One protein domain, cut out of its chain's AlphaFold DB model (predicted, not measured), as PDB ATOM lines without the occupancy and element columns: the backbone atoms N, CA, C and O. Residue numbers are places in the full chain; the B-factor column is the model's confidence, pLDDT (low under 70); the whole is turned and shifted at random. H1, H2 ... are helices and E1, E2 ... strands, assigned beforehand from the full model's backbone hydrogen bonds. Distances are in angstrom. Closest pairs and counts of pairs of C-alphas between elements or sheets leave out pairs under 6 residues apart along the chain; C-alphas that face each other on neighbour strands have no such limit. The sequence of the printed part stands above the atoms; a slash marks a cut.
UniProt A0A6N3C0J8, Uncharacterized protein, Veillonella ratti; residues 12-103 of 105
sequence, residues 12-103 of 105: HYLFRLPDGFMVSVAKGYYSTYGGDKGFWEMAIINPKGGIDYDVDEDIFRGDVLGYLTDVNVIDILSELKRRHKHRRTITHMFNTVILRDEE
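This is residues 12 to 103 of the 105 residues of an uncharacterized protein of Veillonella ratti (UniProt A0A6N3C0J8). A small four-stranded sheet has one long helix, H2, packed over one face with residues 70 to 81; the helix then runs on past the sheet as an arm, and residues 92 to 103, of which 92 to 101 belong to H2, stick out free. The printed part has 92 residues with two named helices and four named strands, along the chain E1, E2, E3, H1, E4, H2. The antiparallel sheet has the order E1 - E2 - E3 - E4, and the class is mixed. The whole is loose, with a radius of gyration of the C-alphas of 15.8 A and spans of 58 by 23 by 21 A.

E1, residues 12 to 16, begins at C-alpha 12 (-44.311, 46.654, -28.560). E2, residues 22 to 27, is 16.6 A long, and E3, residues 40 to 45, 16.2 A. H1 is residues 57 to 60 and E4 residues 65 to 68. H2, residues 70 to 101, is 47.0 A long and ends at C-alpha 101 (-1.497, 34.638, -36.794).

E1, E2 and E3 form a meander, each strand the antiparallel neighbour of the one before, with N 13 and O 25 at 2.9 A and N 24 and O 43 at 2.8 A. E4 is antiparallel to E3, with N 42 and O 65 at 2.8 A. H2 makes two layers with the sheet, a helix on one face, at a height of 11.0 A; it runs along the strands, at 5 degrees to E2 on the local plane. The closest C-alphas of E3 and H2 are those of Trp 40 and Asp 70, 7.5 A apart. H1 is only just on the sheet, with 5 pairs of C-alphas within 10 A, and only grazes it with residues 59 to 60. In H2 every O i to N i+4 pair is within hydrogen-bond range; H1 is too short for such a pair.

The C-alphas of Lys 37 and Glu 103 are the two farthest apart, 58.6 A. The printed part has no cut; the links E2 to E3 and E3 to H1 are long. Confidence is under 70 at residues 29 to 31 and 88 to 103.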
ATOM      1  N   HIS A  12     -45.767  46.526 -28.497       91.81
ATOM      2  CA  HIS A  12     -44.311  46.654 -28.560       91.81
ATOM      3  C   HIS A  12     -43.660  45.277 -28.659       91.81
ATOM      4  O   HIS A  12     -43.946  44.383 -27.864       91.81
ATOM      5  N   TYR A  13     -42.770  45.126 -29.634       95.00
ATOM      6  CA  TYR A  13     -42.039  43.899 -29.911       95.00
ATOM      7  C   TYR A  13     -40.541  44.182 -30.010       95.00
ATOM      8  O   TYR A  13     -40.118  45.215 -30.530       95.00
ATOM      9  N   LEU A  14     -39.734  43.233 -29.534       96.12
ATOM     10  CA  LEU A  14     -38.277  43.263 -29.646       96.12
ATOM     11  C   LEU A  14     -37.798  42.064 -30.465       96.12
ATOM     12  O   LEU A  14     -38.011  40.914 -30.080       96.12
ATOM     13  N   PHE A  15     -37.100  42.335 -31.564       97.19
ATOM     14  CA  PHE A  15     -36.533  41.310 -32.436       97.19
ATOM     15  C   PHE A  15     -35.016  41.293 -32.302       97.19
ATOM     16  O   PHE A  15     -34.363  42.309 -32.507       97.19
ATOM     17  N   ARG A  16     -34.434  40.137 -31.969       96.56
ATOM     18  CA  ARG A  16     -32.973  39.990 -31.882       96.56
ATOM     19  C   ARG A  16     -32.377  39.725 -33.259       96.56
ATOM     20  O   ARG A  16     -32.831  38.829 -33.973       96.56
ATOM     21  N   LEU A  17     -31.329  40.467 -33.592       95.94
ATOM     22  CA  LEU A  17     -30.521  40.277 -34.789       95.94
ATOM     23  C   LEU A  17     -29.334  39.338 -34.498       95.94
ATOM     24  O   LEU A  17     -28.938  39.165 -33.341       95.94
ATOM     25  N   PRO A  18     -28.755  38.689 -35.526       94.31
ATOM     26  CA  PRO A  18     -27.730  37.661 -35.332       94.31
ATOM     27  C   PRO A  18     -26.439  38.119 -34.648       94.31
ATOM     28  O   PRO A  18     -25.759  37.287 -34.051       94.31
ATOM     29  N   ASP A  19     -26.070  39.393 -34.739       91.69
ATOM     30  CA  ASP A  19     -24.848  39.961 -34.151       91.69
ATOM     31  C   ASP A  19     -25.065  40.578 -32.758       91.69
ATOM     32  O   ASP A  19     -24.137  41.140 -32.183       91.69
ATOM     33  N   GLY A  20     -26.263  40.422 -32.187       93.50
ATOM     34  CA  GLY A  20     -26.590  40.871 -30.834       93.50
ATOM     35  C   GLY A  20     -27.301  42.220 -30.766       93.50
ATOM     36  O   GLY A  20     -27.799  42.565 -29.696       93.50
ATOM     37  N   PHE A  21     -27.411  42.948 -31.881       95.81
ATOM     38  CA  PHE A  21     -28.324  44.086 -31.974       95.81
ATOM     39  C   PHE A  21     -29.779  43.622 -31.844       95.81
ATOM     40  O   PHE A  21     -30.112  42.447 -32.036       95.81
ATOM     41  N   MET A  22     -30.671  44.545 -31.509       97.56
ATOM     42  CA  MET A  22     -32.108  44.305 -31.473       97.56
ATOM     43  C   MET A  22     -32.846  45.395 -32.238       97.56
ATOM     44  O   MET A  22     -32.333  46.491 -32.411       97.56
ATOM     45  N   VAL A  23     -34.071  45.103 -32.658       97.44
ATOM     46  CA  VAL A  23     -34.975  46.082 -33.257       97.44
ATOM     47  C   VAL A  23     -36.217  46.184 -32.388       97.44
ATOM     48  O   VAL A  23     -36.905  45.186 -32.157       97.44
ATOM     49  N   SER A  24     -36.477  47.387 -31.889       96.00
ATOM     50  CA  SER A  24     -37.729  47.775 -31.252       96.00
ATOM     51  C   SER A  24     -38.744  48.109 -32.324       96.00
ATOM     52  O   SER A  24     -38.456  48.939 -33.176       96.00
ATOM     53  N   VAL A  25     -39.914  47.481 -32.269       95.38
ATOM     54  CA  VAL A  25     -41.048  47.760 -33.153       95.38
ATOM     55  C   VAL A  25     -42.238  48.109 -32.279       95.38
ATOM     56  O   VAL A  25     -42.729  47.257 -31.535       95.38
ATOM     57  N   ALA A  26     -42.670  49.362 -32.321       92.56
ATOM     58  CA  ALA A  26     -43.673  49.886 -31.407       92.56
ATOM     59  C   ALA A  26     -44.822  50.559 -32.153       92.56
ATOM     60  O   ALA A  26     -44.661  51.085 -33.251       92.56
ATOM     61  N   LYS A  27     -45.999  50.535 -31.533       88.50
ATOM     62  CA  LYS A  27     -47.195  51.231 -31.999       88.50
ATOM     63  C   LYS A  27     -47.966  51.759 -30.802       88.50
ATOM     64  O   LYS A  27     -48.366  51.016 -29.904       88.50
ATOM     65  N   GLY A  28     -48.174  53.067 -30.775       80.75
ATOM     66  CA  GLY A  28     -48.781  53.785 -29.662       80.75
ATOM     67  C   GLY A  28     -49.485  55.055 -30.122       80.75
ATOM     68  O   GLY A  28     -48.978  55.800 -30.953       80.75
ATOM     69  N   TYR A  29     -50.659  55.326 -29.559       68.00
ATOM     70  CA  TYR A  29     -51.505  56.444 -29.995       68.00
ATOM     71  C   TYR A  29     -50.872  57.825 -29.801       68.00
ATOM     72  O   TYR A  29     -51.120  58.718 -30.601       68.00
ATOM     73  N   TYR A  30     -50.083  58.011 -28.740       68.00
ATOM     74  CA  TYR A  30     -49.641  59.346 -28.316       68.00
ATOM     75  C   TYR A  30     -48.144  59.603 -28.484       68.00
ATOM     76  O   TYR A  30     -47.724  60.750 -28.405       68.00
ATOM     77  N   SER A  31     -47.344  58.550 -28.658       68.44
ATOM     78  CA  SER A  31     -45.877  58.652 -28.599       68.44
ATOM     79  C   SER A  31     -45.164  57.933 -29.737       68.44
ATOM     80  O   SER A  31     -43.943  57.905 -29.720       68.44
ATOM     81  N   THR A  32     -45.904  57.361 -30.698       75.62
ATOM     82  CA  THR A  32     -45.303  56.780 -31.909       75.62
ATOM     83  C   THR A  32     -45.726  57.536 -33.150       75.62
ATOM     84  O   THR A  32     -46.857  58.031 -33.235       75.62
ATOM     85  N   TYR A  33     -44.844  57.579 -34.138       75.50
ATOM     86  CA  TYR A  33     -45.125  58.211 -35.420       75.50
ATOM     87  C   TYR A  33     -46.246  57.489 -36.189       75.50
ATOM     88  O   TYR A  33     -46.045  56.434 -36.791       75.50
ATOM     89  N   GLY A  34     -47.442  58.090 -36.194       74.56
ATOM     90  CA  GLY A  34     -48.611  57.594 -36.932       74.56
ATOM     91  C   GLY A  34     -49.362  56.445 -36.256       74.56
ATOM     92  O   GLY A  34     -50.215  55.822 -36.894       74.56
ATOM     93  N   GLY A  35     -49.080  56.153 -34.984       76.06
ATOM     94  CA  GLY A  35     -49.751  55.074 -34.255       76.06
ATOM     95  C   GLY A  35     -51.258  55.282 -34.087       76.06
ATOM     96  O   GLY A  35     -52.016  54.312 -34.125       76.06
ATOM     97  N   ASP A  36     -51.716  56.534 -34.002       77.62
ATOM     98  CA  ASP A  36     -53.133  56.916 -34.044       77.62
ATOM     99  C   ASP A  36     -53.832  56.514 -35.354       77.62
ATOM    100  O   ASP A  36     -55.025  56.207 -35.364       77.62
ATOM    101  N   LYS A  37     -53.061  56.440 -36.442       80.62
ATOM    102  CA  LYS A  37     -53.476  55.987 -37.776       80.62
ATOM    103  C   LYS A  37     -53.192  54.508 -38.029       80.62
ATOM    104  O   LYS A  37     -53.441  54.017 -39.125       80.62
ATOM    105  N   GLY A  38     -52.694  53.785 -37.029       81.44
ATOM    106  CA  GLY A  38     -52.425  52.359 -37.138       81.44
ATOM    107  C   GLY A  38     -51.017  51.993 -37.614       81.44
ATOM    108  O   GLY A  38     -50.781  50.805 -37.832       81.44
ATOM    109  N   PHE A  39     -50.099  52.949 -37.748       90.44
ATOM    110  CA  PHE A  39     -48.729  52.686 -38.189       90.44
ATOM    111  C   PHE A  39     -47.789  52.283 -37.047       90.44
ATOM    112  O   PHE A  39     -48.066  52.530 -35.872       90.44
ATOM    113  N   TRP A  40     -46.681  51.656 -37.425       94.38
ATOM    114  CA  TRP A  40     -45.578  51.270 -36.555       94.38
ATOM    115  C   TRP A  40     -44.423  52.261 -36.649       94.38
ATOM    116  O   TRP A  40     -44.264  52.977 -37.642       94.38
ATOM    117  N   GLU A  41     -43.563  52.218 -35.642       94.69
ATOM    118  CA  GLU A  41     -42.220  52.773 -35.696       94.69
ATOM    119  C   GLU A  41     -41.170  51.729 -35.314       94.69
ATOM    120  O   GLU A  41     -41.465  50.750 -34.617       94.69
ATOM    121  N   MET A  42     -39.943  51.942 -35.780       95.88
ATOM    122  CA  MET A  42     -38.815  51.053 -35.565       95.88
ATOM    123  C   MET A  42     -37.581  51.818 -35.089       95.88
ATOM    124  O   MET A  42     -37.233  52.853 -35.650       95.88
ATOM    125  N   ALA A  43     -36.880  51.260 -34.105       95.94
ATOM    126  CA  ALA A  43     -35.585  51.752 -33.641       95.94
ATOM    127  C   ALA A  43     -34.613  50.586 -33.459       95.94
ATOM    128  O   ALA A  43     -35.003  49.525 -32.958       95.94
ATOM    129  N   ILE A  44     -33.348  50.772 -33.834       96.44
ATOM    130  CA  ILE A  44     -32.304  49.780 -33.583       96.44
ATOM    131  C   ILE A  44     -31.665  50.019 -32.209       96.44
ATOM    132  O   ILE A  44     -31.440  51.148 -31.778       96.44
ATOM    133  N   ILE A  45     -31.429  48.931 -31.482       96.44
ATOM    134  CA  ILE A  45     -30.884  48.916 -30.128       96.44
ATOM    135  C   ILE A  45     -29.569  48.146 -30.164       96.44
ATOM    136  O   ILE A  45     -29.521  46.986 -30.586       96.44
ATOM    137  N   ASN A  46     -28.498  48.777 -29.695       94.00
ATOM    138  CA  ASN A  46     -27.189  48.149 -29.604       94.00
ATOM    139  C   ASN A  46     -27.142  47.055 -28.518       94.00
ATOM    140  O   ASN A  46     -27.991  47.011 -27.623       94.00
ATOM    141  N   PRO A  47     -26.118  46.182 -28.525       94.00
ATOM    142  CA  PRO A  47     -25.983  45.117 -27.528       94.00
ATOM    143  C   PRO A  47     -25.891  45.594 -26.066       94.00
ATOM    144  O   PRO A  47     -26.063  44.788 -25.155       94.00
ATOM    145  N   LYS A  48     -25.623  46.886 -25.821       93.44
ATOM    146  CA  LYS A  48     -25.606  47.489 -24.477       93.44
ATOM    147  C   LYS A  48     -26.989  47.979 -24.025       93.44
ATOM    148  O   LYS A  48     -27.126  48.410 -22.885       93.44
ATOM    149  N   GLY A  49     -28.004  47.899 -24.887       90.88
ATOM    150  CA  GLY A  49     -29.388  48.266 -24.586       90.88
ATOM    151  C   GLY A  49     -29.761  49.717 -24.901       90.88
ATOM    152  O   GLY A  49     -30.873  50.121 -24.575       90.88
ATOM    153  N   GLY A  50     -28.872  50.497 -25.524       93.50
ATOM    154  CA  GLY A  50     -29.168  51.863 -25.972       93.50
ATOM    155  C   GLY A  50     -29.648  51.906 -27.421       93.50
ATOM    156  O   GLY A  50     -29.252  51.050 -28.212       93.50
ATOM    157  N   ILE A  51     -30.465  52.902 -27.774       93.12
ATOM    158  CA  ILE A  51     -30.767  53.196 -29.185       93.12
ATOM    159  C   ILE A  51     -29.462  53.583 -29.886       93.12
ATOM    160  O   ILE A  51     -28.639  54.299 -29.312       93.12
ATOM    161  N   ASP A  52     -29.272  53.066 -31.092       93.56
ATOM    162  CA  ASP A  52     -28.110  53.333 -31.933       93.56
ATOM    163  C   ASP A  52     -28.577  54.042 -33.207       93.56
ATOM    164  O   ASP A  52     -29.469  53.550 -33.888       93.56
ATOM    165  N   TYR A  53     -28.023  55.217 -33.491       90.50
ATOM    166  CA  TYR A  53     -28.406  56.026 -34.652       90.50
ATOM    167  C   TYR A  53     -27.421  55.873 -35.815       90.50
ATOM    168  O   TYR A  53     -27.731  56.263 -36.936       90.50
ATOM    169  N   ASP A  54     -26.256  55.272 -35.571       91.25
ATOM    170  CA  ASP A  54     -25.167  55.209 -36.547       91.25
ATOM    171  C   ASP A  54     -25.211  53.905 -37.366       91.25
ATOM    172  O   ASP A  54     -24.624  53.793 -38.446       91.25
ATOM    173  N   VAL A  55     -25.896  52.876 -36.861       89.44
ATOM    174  CA  VAL A  55     -25.995  51.567 -37.515       89.44
ATOM    175  C   VAL A  55     -27.163  51.514 -38.499       89.44
ATOM    176  O   VAL A  55     -28.290  51.866 -38.166       89.44
ATOM    177  N   ASP A  56     -26.883  51.012 -39.709       93.12
ATOM    178  CA  ASP A  56     -27.852  50.913 -40.811       93.12
ATOM    179  C   ASP A  56     -28.536  52.261 -41.099       93.12
ATOM    180  O   ASP A  56     -29.737  52.345 -41.359       93.12
ATOM    181  N   GLU A  57     -27.734  53.331 -41.063       91.50
ATOM    182  CA  GLU A  57     -28.145  54.712 -41.330       91.50
ATOM    183  C   GLU A  57     -28.853  54.862 -42.689       91.50
ATOM    184  O   GLU A  57     -29.759  55.673 -42.832       91.50
ATOM    185  N   ASP A  58     -28.535  54.047 -43.695       93.56
ATOM    186  CA  ASP A  58     -29.242  54.071 -44.980       93.56
ATOM    187  C   ASP A  58     -30.713  53.613 -44.876       93.56
ATOM    188  O   ASP A  58     -31.545  54.013 -45.695       93.56
ATOM    189  N   ILE A  59     -31.045  52.813 -43.856       93.44
ATOM    190  CA  ILE A  59     -32.405  52.353 -43.541       93.44
ATOM    191  C   ILE A  59     -33.082  53.317 -42.559       93.44
ATOM    192  O   ILE A  59     -34.196  53.776 -42.816       93.44
ATOM    193  N   PHE A  60     -32.418  53.617 -41.440       91.69
ATOM    194  CA  PHE A  60     -32.988  54.390 -40.328       91.69
ATOM    195  C   PHE A  60     -32.813  55.906 -40.465       91.69
ATOM    196  O   PHE A  60     -33.502  56.670 -39.799       91.69
ATOM    197  N   ARG A  61     -31.929  56.361 -41.357       90.06
ATOM    198  CA  ARG A  61     -31.613  57.778 -41.610       90.06
ATOM    199  C   ARG A  61     -31.188  58.542 -40.357       90.06
ATOM    200  O   ARG A  61     -31.539  59.708 -40.202       90.06
ATOM    201  N   GLY A  62     -30.456  57.873 -39.469       89.38
ATOM    202  CA  GLY A  62     -29.968  58.469 -38.228       89.38
ATOM    203  C   GLY A  62     -31.038  58.700 -37.160       89.38
ATOM    204  O   GLY A  62     -30.777  59.434 -36.211       89.38
ATOM    205  N   ASP A  63     -32.239  58.126 -37.298       91.94
ATOM    206  CA  ASP A  63     -33.359  58.356 -36.378       91.94
ATOM    207  C   ASP A  63     -34.269  57.114 -36.241       91.94
ATOM    208  O   ASP A  63     -34.048  56.059 -36.838       91.94
ATOM    209  N   VAL A  64     -35.322  57.236 -35.435       92.06
ATOM    210  CA  VAL A  64     -36.448  56.306 -35.375       92.06
ATOM    211  C   VAL A  64     -37.235  56.369 -36.682       92.06
ATOM    212  O   VAL A  64     -37.699  57.424 -37.116       92.06
ATOM    213  N   LEU A  65     -37.455  55.210 -37.295       93.75
ATOM    214  CA  LEU A  65     -38.204  55.107 -38.538       93.75
ATOM    215  C   LEU A  65     -39.704  54.959 -38.250       93.75
ATOM    216  O   LEU A  65     -40.127  53.940 -37.713       93.75
ATOM    217  N   GLY A  66     -40.507  55.958 -38.612       93.88
ATOM    218  CA  GLY A  66     -41.949  56.010 -38.335       93.88
ATOM    219  C   GLY A  66     -42.870  55.744 -39.532       93.88
ATOM    220  O   GLY A  66     -42.413  55.582 -40.663       93.88
ATOM    221  N   TYR A  67     -44.189  55.777 -39.288       93.69
ATOM    222  CA  TYR A  67     -45.250  55.646 -40.304       93.69
ATOM    223  C   TYR A  67     -45.194  54.347 -41.126       93.69
ATOM    224  O   TYR A  67     -45.498  54.329 -42.320       93.69
ATOM    225  N   LEU A  68     -44.822  53.242 -40.483       95.06
ATOM    226  CA  LEU A  68     -44.614  51.959 -41.144       95.06
ATOM    227  C   LEU A  68     -45.882  51.106 -41.162       95.06
ATOM    228  O   LEU A  68     -46.563  50.940 -40.150       95.06
ATOM    229  N   THR A  69     -46.189  50.528 -42.319       94.81
ATOM    230  CA  THR A  69     -47.182  49.446 -42.428       94.81
ATOM    231  C   THR A  69     -46.584  48.114 -41.976       94.81
ATOM    232  O   THR A  69     -45.364  47.978 -41.885       94.81
ATOM    233  N   ASP A  70     -47.426  47.098 -41.766       94.75
ATOM    234  CA  ASP A  70     -46.968  45.737 -41.445       94.75
ATOM    235  C   ASP A  70     -45.977  45.200 -42.491       94.75
ATOM    236  O   ASP A  70     -44.959  44.604 -42.145       94.75
ATOM    237  N   VAL A  71     -46.241  45.465 -43.777       96.50
ATOM    238  CA  VAL A  71     -45.362  45.054 -44.883       96.50
ATOM    239  C   VAL A  71     -44.003  45.744 -44.774       96.50
ATOM    240  O   VAL A  71     -42.979  45.074 -44.865       96.50
ATOM    241  N   ASN A  72     -43.975  47.052 -44.488       96.81
ATOM    242  CA  ASN A  72     -42.706  47.760 -44.306       96.81
ATOM    243  C   ASN A  72     -41.896  47.167 -43.147       96.81
ATOM    244  O   ASN A  72     -40.700  46.936 -43.301       96.81
ATOM    245  N   VAL A  73     -42.546  46.878 -42.015       96.50
ATOM    246  CA  VAL A  73     -41.889  46.260 -40.854       96.50
ATOM    247  C   VAL A  73     -41.276  44.908 -41.227       96.50
ATOM    248  O   VAL A  73     -40.112  44.655 -40.914       96.50
ATOM    249  N   ILE A  74     -42.028  44.042 -41.911       97.44
ATOM    250  CA  ILE A  74     -41.565  42.702 -42.306       97.44
ATOM    251  C   ILE A  74     -40.362  42.784 -43.255       97.44
ATOM    252  O   ILE A  74     -39.370  42.071 -43.051       97.44
ATOM    253  N   ASP A  75     -40.431  43.656 -44.259       97.69
ATOM    254  CA  ASP A  75     -39.375  43.816 -45.258       97.69
ATOM    255  C   ASP A  75     -38.086  44.343 -44.613       97.69
ATOM    256  O   ASP A  75     -37.004  43.781 -44.816       97.69
ATOM    257  N   ILE A  76     -38.200  45.361 -43.753       97.81
ATOM    258  CA  ILE A  76     -37.053  45.955 -43.056       97.81
ATOM    259  C   ILE A  76     -36.425  44.952 -42.082       97.81
ATOM    260  O   ILE A  76     -35.205  44.774 -42.085       97.81
ATOM    261  N   LEU A  77     -37.225  44.242 -41.278       97.94
ATOM    262  CA  LEU A  77     -36.707  43.217 -40.362       97.94
ATOM    263  C   LEU A  77     -35.970  42.099 -41.109       97.94
ATOM    264  O   LEU A  77     -34.945  41.602 -40.631       97.94
ATOM    265  N   SER A  78     -36.476  41.700 -42.276       97.38
ATOM    266  CA  SER A  78     -35.847  40.675 -43.112       97.38
ATOM    267  C   SER A  78     -34.488  41.132 -43.640       97.38
ATOM    268  O   SER A  78     -33.509  40.380 -43.549       97.38
ATOM    269  N   GLU A  79     -34.398  42.371 -44.123       96.88
ATOM    270  CA  GLU A  79     -33.145  42.948 -44.611       96.88
ATOM    271  C   GLU A  79     -32.117  43.131 -43.486       96.88
ATOM    272  O   GLU A  79     -30.970  42.697 -43.623       96.88
ATOM    273  N   LEU A  80     -32.527  43.661 -42.329       96.31
ATOM    274  CA  LEU A  80     -31.654  43.794 -41.157       96.31
ATOM    275  C   LEU A  80     -31.122  42.430 -40.707       96.31
ATOM    276  O   LEU A  80     -29.916  42.234 -40.543       96.31
ATOM    277  N   LYS A  81     -31.992  41.420 -40.595       95.25
ATOM    278  CA  LYS A  81     -31.562  40.059 -40.246       95.25
ATOM    279  C   LYS A  81     -30.516  39.528 -41.228       95.25
ATOM    280  O   LYS A  81     -29.555  38.881 -40.802       95.25
ATOM    281  N   ARG A  82     -30.674  39.797 -42.528       95.06
ATOM    282  CA  ARG A  82     -29.712  39.405 -43.565       95.06
ATOM    283  C   ARG A  82     -28.373  40.126 -43.385       95.06
ATOM    284  O   ARG A  82     -27.345  39.448 -43.361       95.06
ATOM    285  N   ARG A  83     -28.357  41.454 -43.233       93.88
ATOM    286  CA  ARG A  83     -27.128  42.260 -43.077       93.88
ATOM    287  C   ARG A  83     -26.330  41.869 -41.835       93.88
ATOM    288  O   ARG A  83     -25.141  41.558 -41.925       93.88
ATOM    289  N   HIS A  84     -27.002  41.772 -40.695       93.62
ATOM    290  CA  HIS A  84     -26.373  41.466 -39.410       93.62
ATOM    291  C   HIS A  84     -25.886  40.010 -39.308       93.62
ATOM    292  O   HIS A  84     -24.913  39.720 -38.611       93.62
ATOM    293  N   LYS A  85     -26.488  39.078 -40.064       91.00
ATOM    294  CA  LYS A  85     -25.933  37.723 -40.222       91.00
ATOM    295  C   LYS A  85     -24.544  37.758 -40.867       91.00
ATOM    296  O   LYS A  85     -23.637  37.094 -40.376       91.00
ATOM    297  N   HIS A  86     -24.378  38.536 -41.939       79.25
ATOM    298  CA  HIS A  86     -23.111  38.613 -42.673       79.25
ATOM    299  C   HIS A  86     -22.044  39.405 -41.915       79.25
ATOM    300  O   HIS A  86     -20.882  39.006 -41.938       79.25
ATOM    301  N   ARG A  87     -22.425  40.455 -41.172       77.06
ATOM    302  CA  ARG A  87     -21.507  41.166 -40.263       77.06
ATOM    303  C   ARG A  87     -20.859  40.216 -39.262       77.06
ATOM    304  O   ARG A  87     -19.640  40.199 -39.143       77.06
ATOM    305  N   ARG A  88     -21.653  39.353 -38.620       64.75
ATOM    306  CA  ARG A  88     -21.125  38.350 -37.686       64.75
ATOM    307  C   ARG A  88     -20.156  37.377 -38.358       64.75
ATOM    308  O   ARG A  88     -19.133  37.051 -37.763       64.75
ATOM    309  N   THR A  89     -20.454  36.922 -39.577       60.84
ATOM    310  CA  THR A  89     -19.551  36.036 -40.331       60.84
ATOM    311  C   THR A  89     -18.229  36.728 -40.650       60.84
ATOM    312  O   THR A  89     -17.180  36.126 -40.453       60.84
ATOM    313  N   ILE A  90     -18.260  37.991 -41.075       62.06
ATOM    314  CA  ILE A  90     -17.056  38.770 -41.382       62.06
ATOM    315  C   ILE A  90     -16.218  39.004 -40.119       62.06
ATOM    316  O   ILE A  90     -15.038  38.669 -40.115       62.06
ATOM    317  N   THR A  91     -16.818  39.489 -39.027       61.09
ATOM    318  CA  THR A  91     -16.110  39.685 -37.751       61.09
ATOM    319  C   THR A  91     -15.515  38.379 -37.229       61.09
ATOM    320  O   THR A  91     -14.392  38.373 -36.734       61.09
ATOM    321  N   HIS A  92     -16.230  37.256 -37.361       59.62
ATOM    322  CA  HIS A  92     -15.696  35.957 -36.964       59.62
ATOM    323  C   HIS A  92     -14.521  35.536 -37.850       59.62
ATOM    324  O   HIS A  92     -13.502  35.136 -37.310       59.62
ATOM    325  N   MET A  93     -14.611  35.688 -39.176       62.00
ATOM    326  CA  MET A  93     -13.494  35.385 -40.079       62.00
ATOM    327  C   MET A  93     -12.258  36.233 -39.767       62.00
ATOM    328  O   MET A  93     -11.174  35.674 -39.660       62.00
ATOM    329  N   PHE A  94     -12.405  37.546 -39.561       61.12
ATOM    330  CA  PHE A  94     -11.271  38.409 -39.215       61.12
ATOM    331  C   PHE A  94     -10.680  38.073 -37.845       61.12
ATOM    332  O   PHE A  94      -9.467  37.943 -37.740       61.12
ATOM    333  N   ASN A  95     -11.504  37.844 -36.817       62.59
ATOM    334  CA  ASN A  95     -10.986  37.426 -35.513       62.59
ATOM    335  C   ASN A  95     -10.326  36.043 -35.582       62.59
ATOM    336  O   ASN A  95      -9.316  35.828 -34.932       62.59
ATOM    337  N   THR A  96     -10.857  35.099 -36.365       60.31
ATOM    338  CA  THR A  96     -10.229  33.783 -36.557       60.31
ATOM    339  C   THR A  96      -8.903  33.886 -37.305       60.31
ATOM    340  O   THR A  96      -7.991  33.133 -36.986       60.31
ATOM    341  N   VAL A  97      -8.778  34.788 -38.280       58.00
ATOM    342  CA  VAL A  97      -7.502  35.039 -38.970       58.00
ATOM    343  C   VAL A  97      -6.497  35.678 -38.010       58.00
ATOM    344  O   VAL A  97      -5.405  35.147 -37.865       58.00
ATOM    345  N   ILE A  98      -6.891  36.717 -37.266       57.12
ATOM    346  CA  ILE A  98      -6.015  37.373 -36.278       57.12
ATOM    347  C   ILE A  98      -5.569  36.390 -35.184       57.12
ATOM    348  O   ILE A  98      -4.399  36.362 -34.831       57.12
ATOM    349  N   LEU A  99      -6.465  35.532 -34.683       53.94
ATOM    350  CA  LEU A  99      -6.102  34.524 -33.680       53.94
ATOM    351  C   LEU A  99      -5.194  33.412 -34.230       53.94
ATOM    352  O   LEU A  99      -4.450  32.824 -33.456       53.94
ATOM    353  N   ARG A 100      -5.238  33.102 -35.535       54.75
ATOM    354  CA  ARG A 100      -4.318  32.125 -36.147       54.75
ATOM    355  C   ARG A 100      -2.910  32.688 -36.335       54.75
ATOM    356  O   ARG A 100      -1.950  31.932 -36.206       54.75
ATOM    357  N   ASP A 101      -2.795  33.982 -36.614       53.59
ATOM    358  CA  ASP A 101      -1.497  34.638 -36.794       53.59
ATOM    359  C   ASP A 101      -0.786  34.899 -35.448       53.59
ATOM    360  O   ASP A 101       0.436  34.948 -35.410       53.59
ATOM    361  N   GLU A 102      -1.522  34.981 -34.332       56.16
ATOM    362  CA  GLU A 102      -0.964  35.176 -32.977       56.16
ATOM    363  C   GLU A 102      -0.607  33.855 -32.246       56.16
ATOM    364  O   GLU A 102       0.000  33.890 -31.179       56.16
ATOM    365  N   GLU A 103      -0.958  32.685 -32.800       57.31
ATOM    366  CA  GLU A 103      -0.582  31.354 -32.268       57.31
ATOM    367  C   GLU A 103       0.570  30.680 -33.046       57.31
ATOM    368  O   GLU A 103       0.859  29.501 -32.835       57.31
TER     369      GLU A 103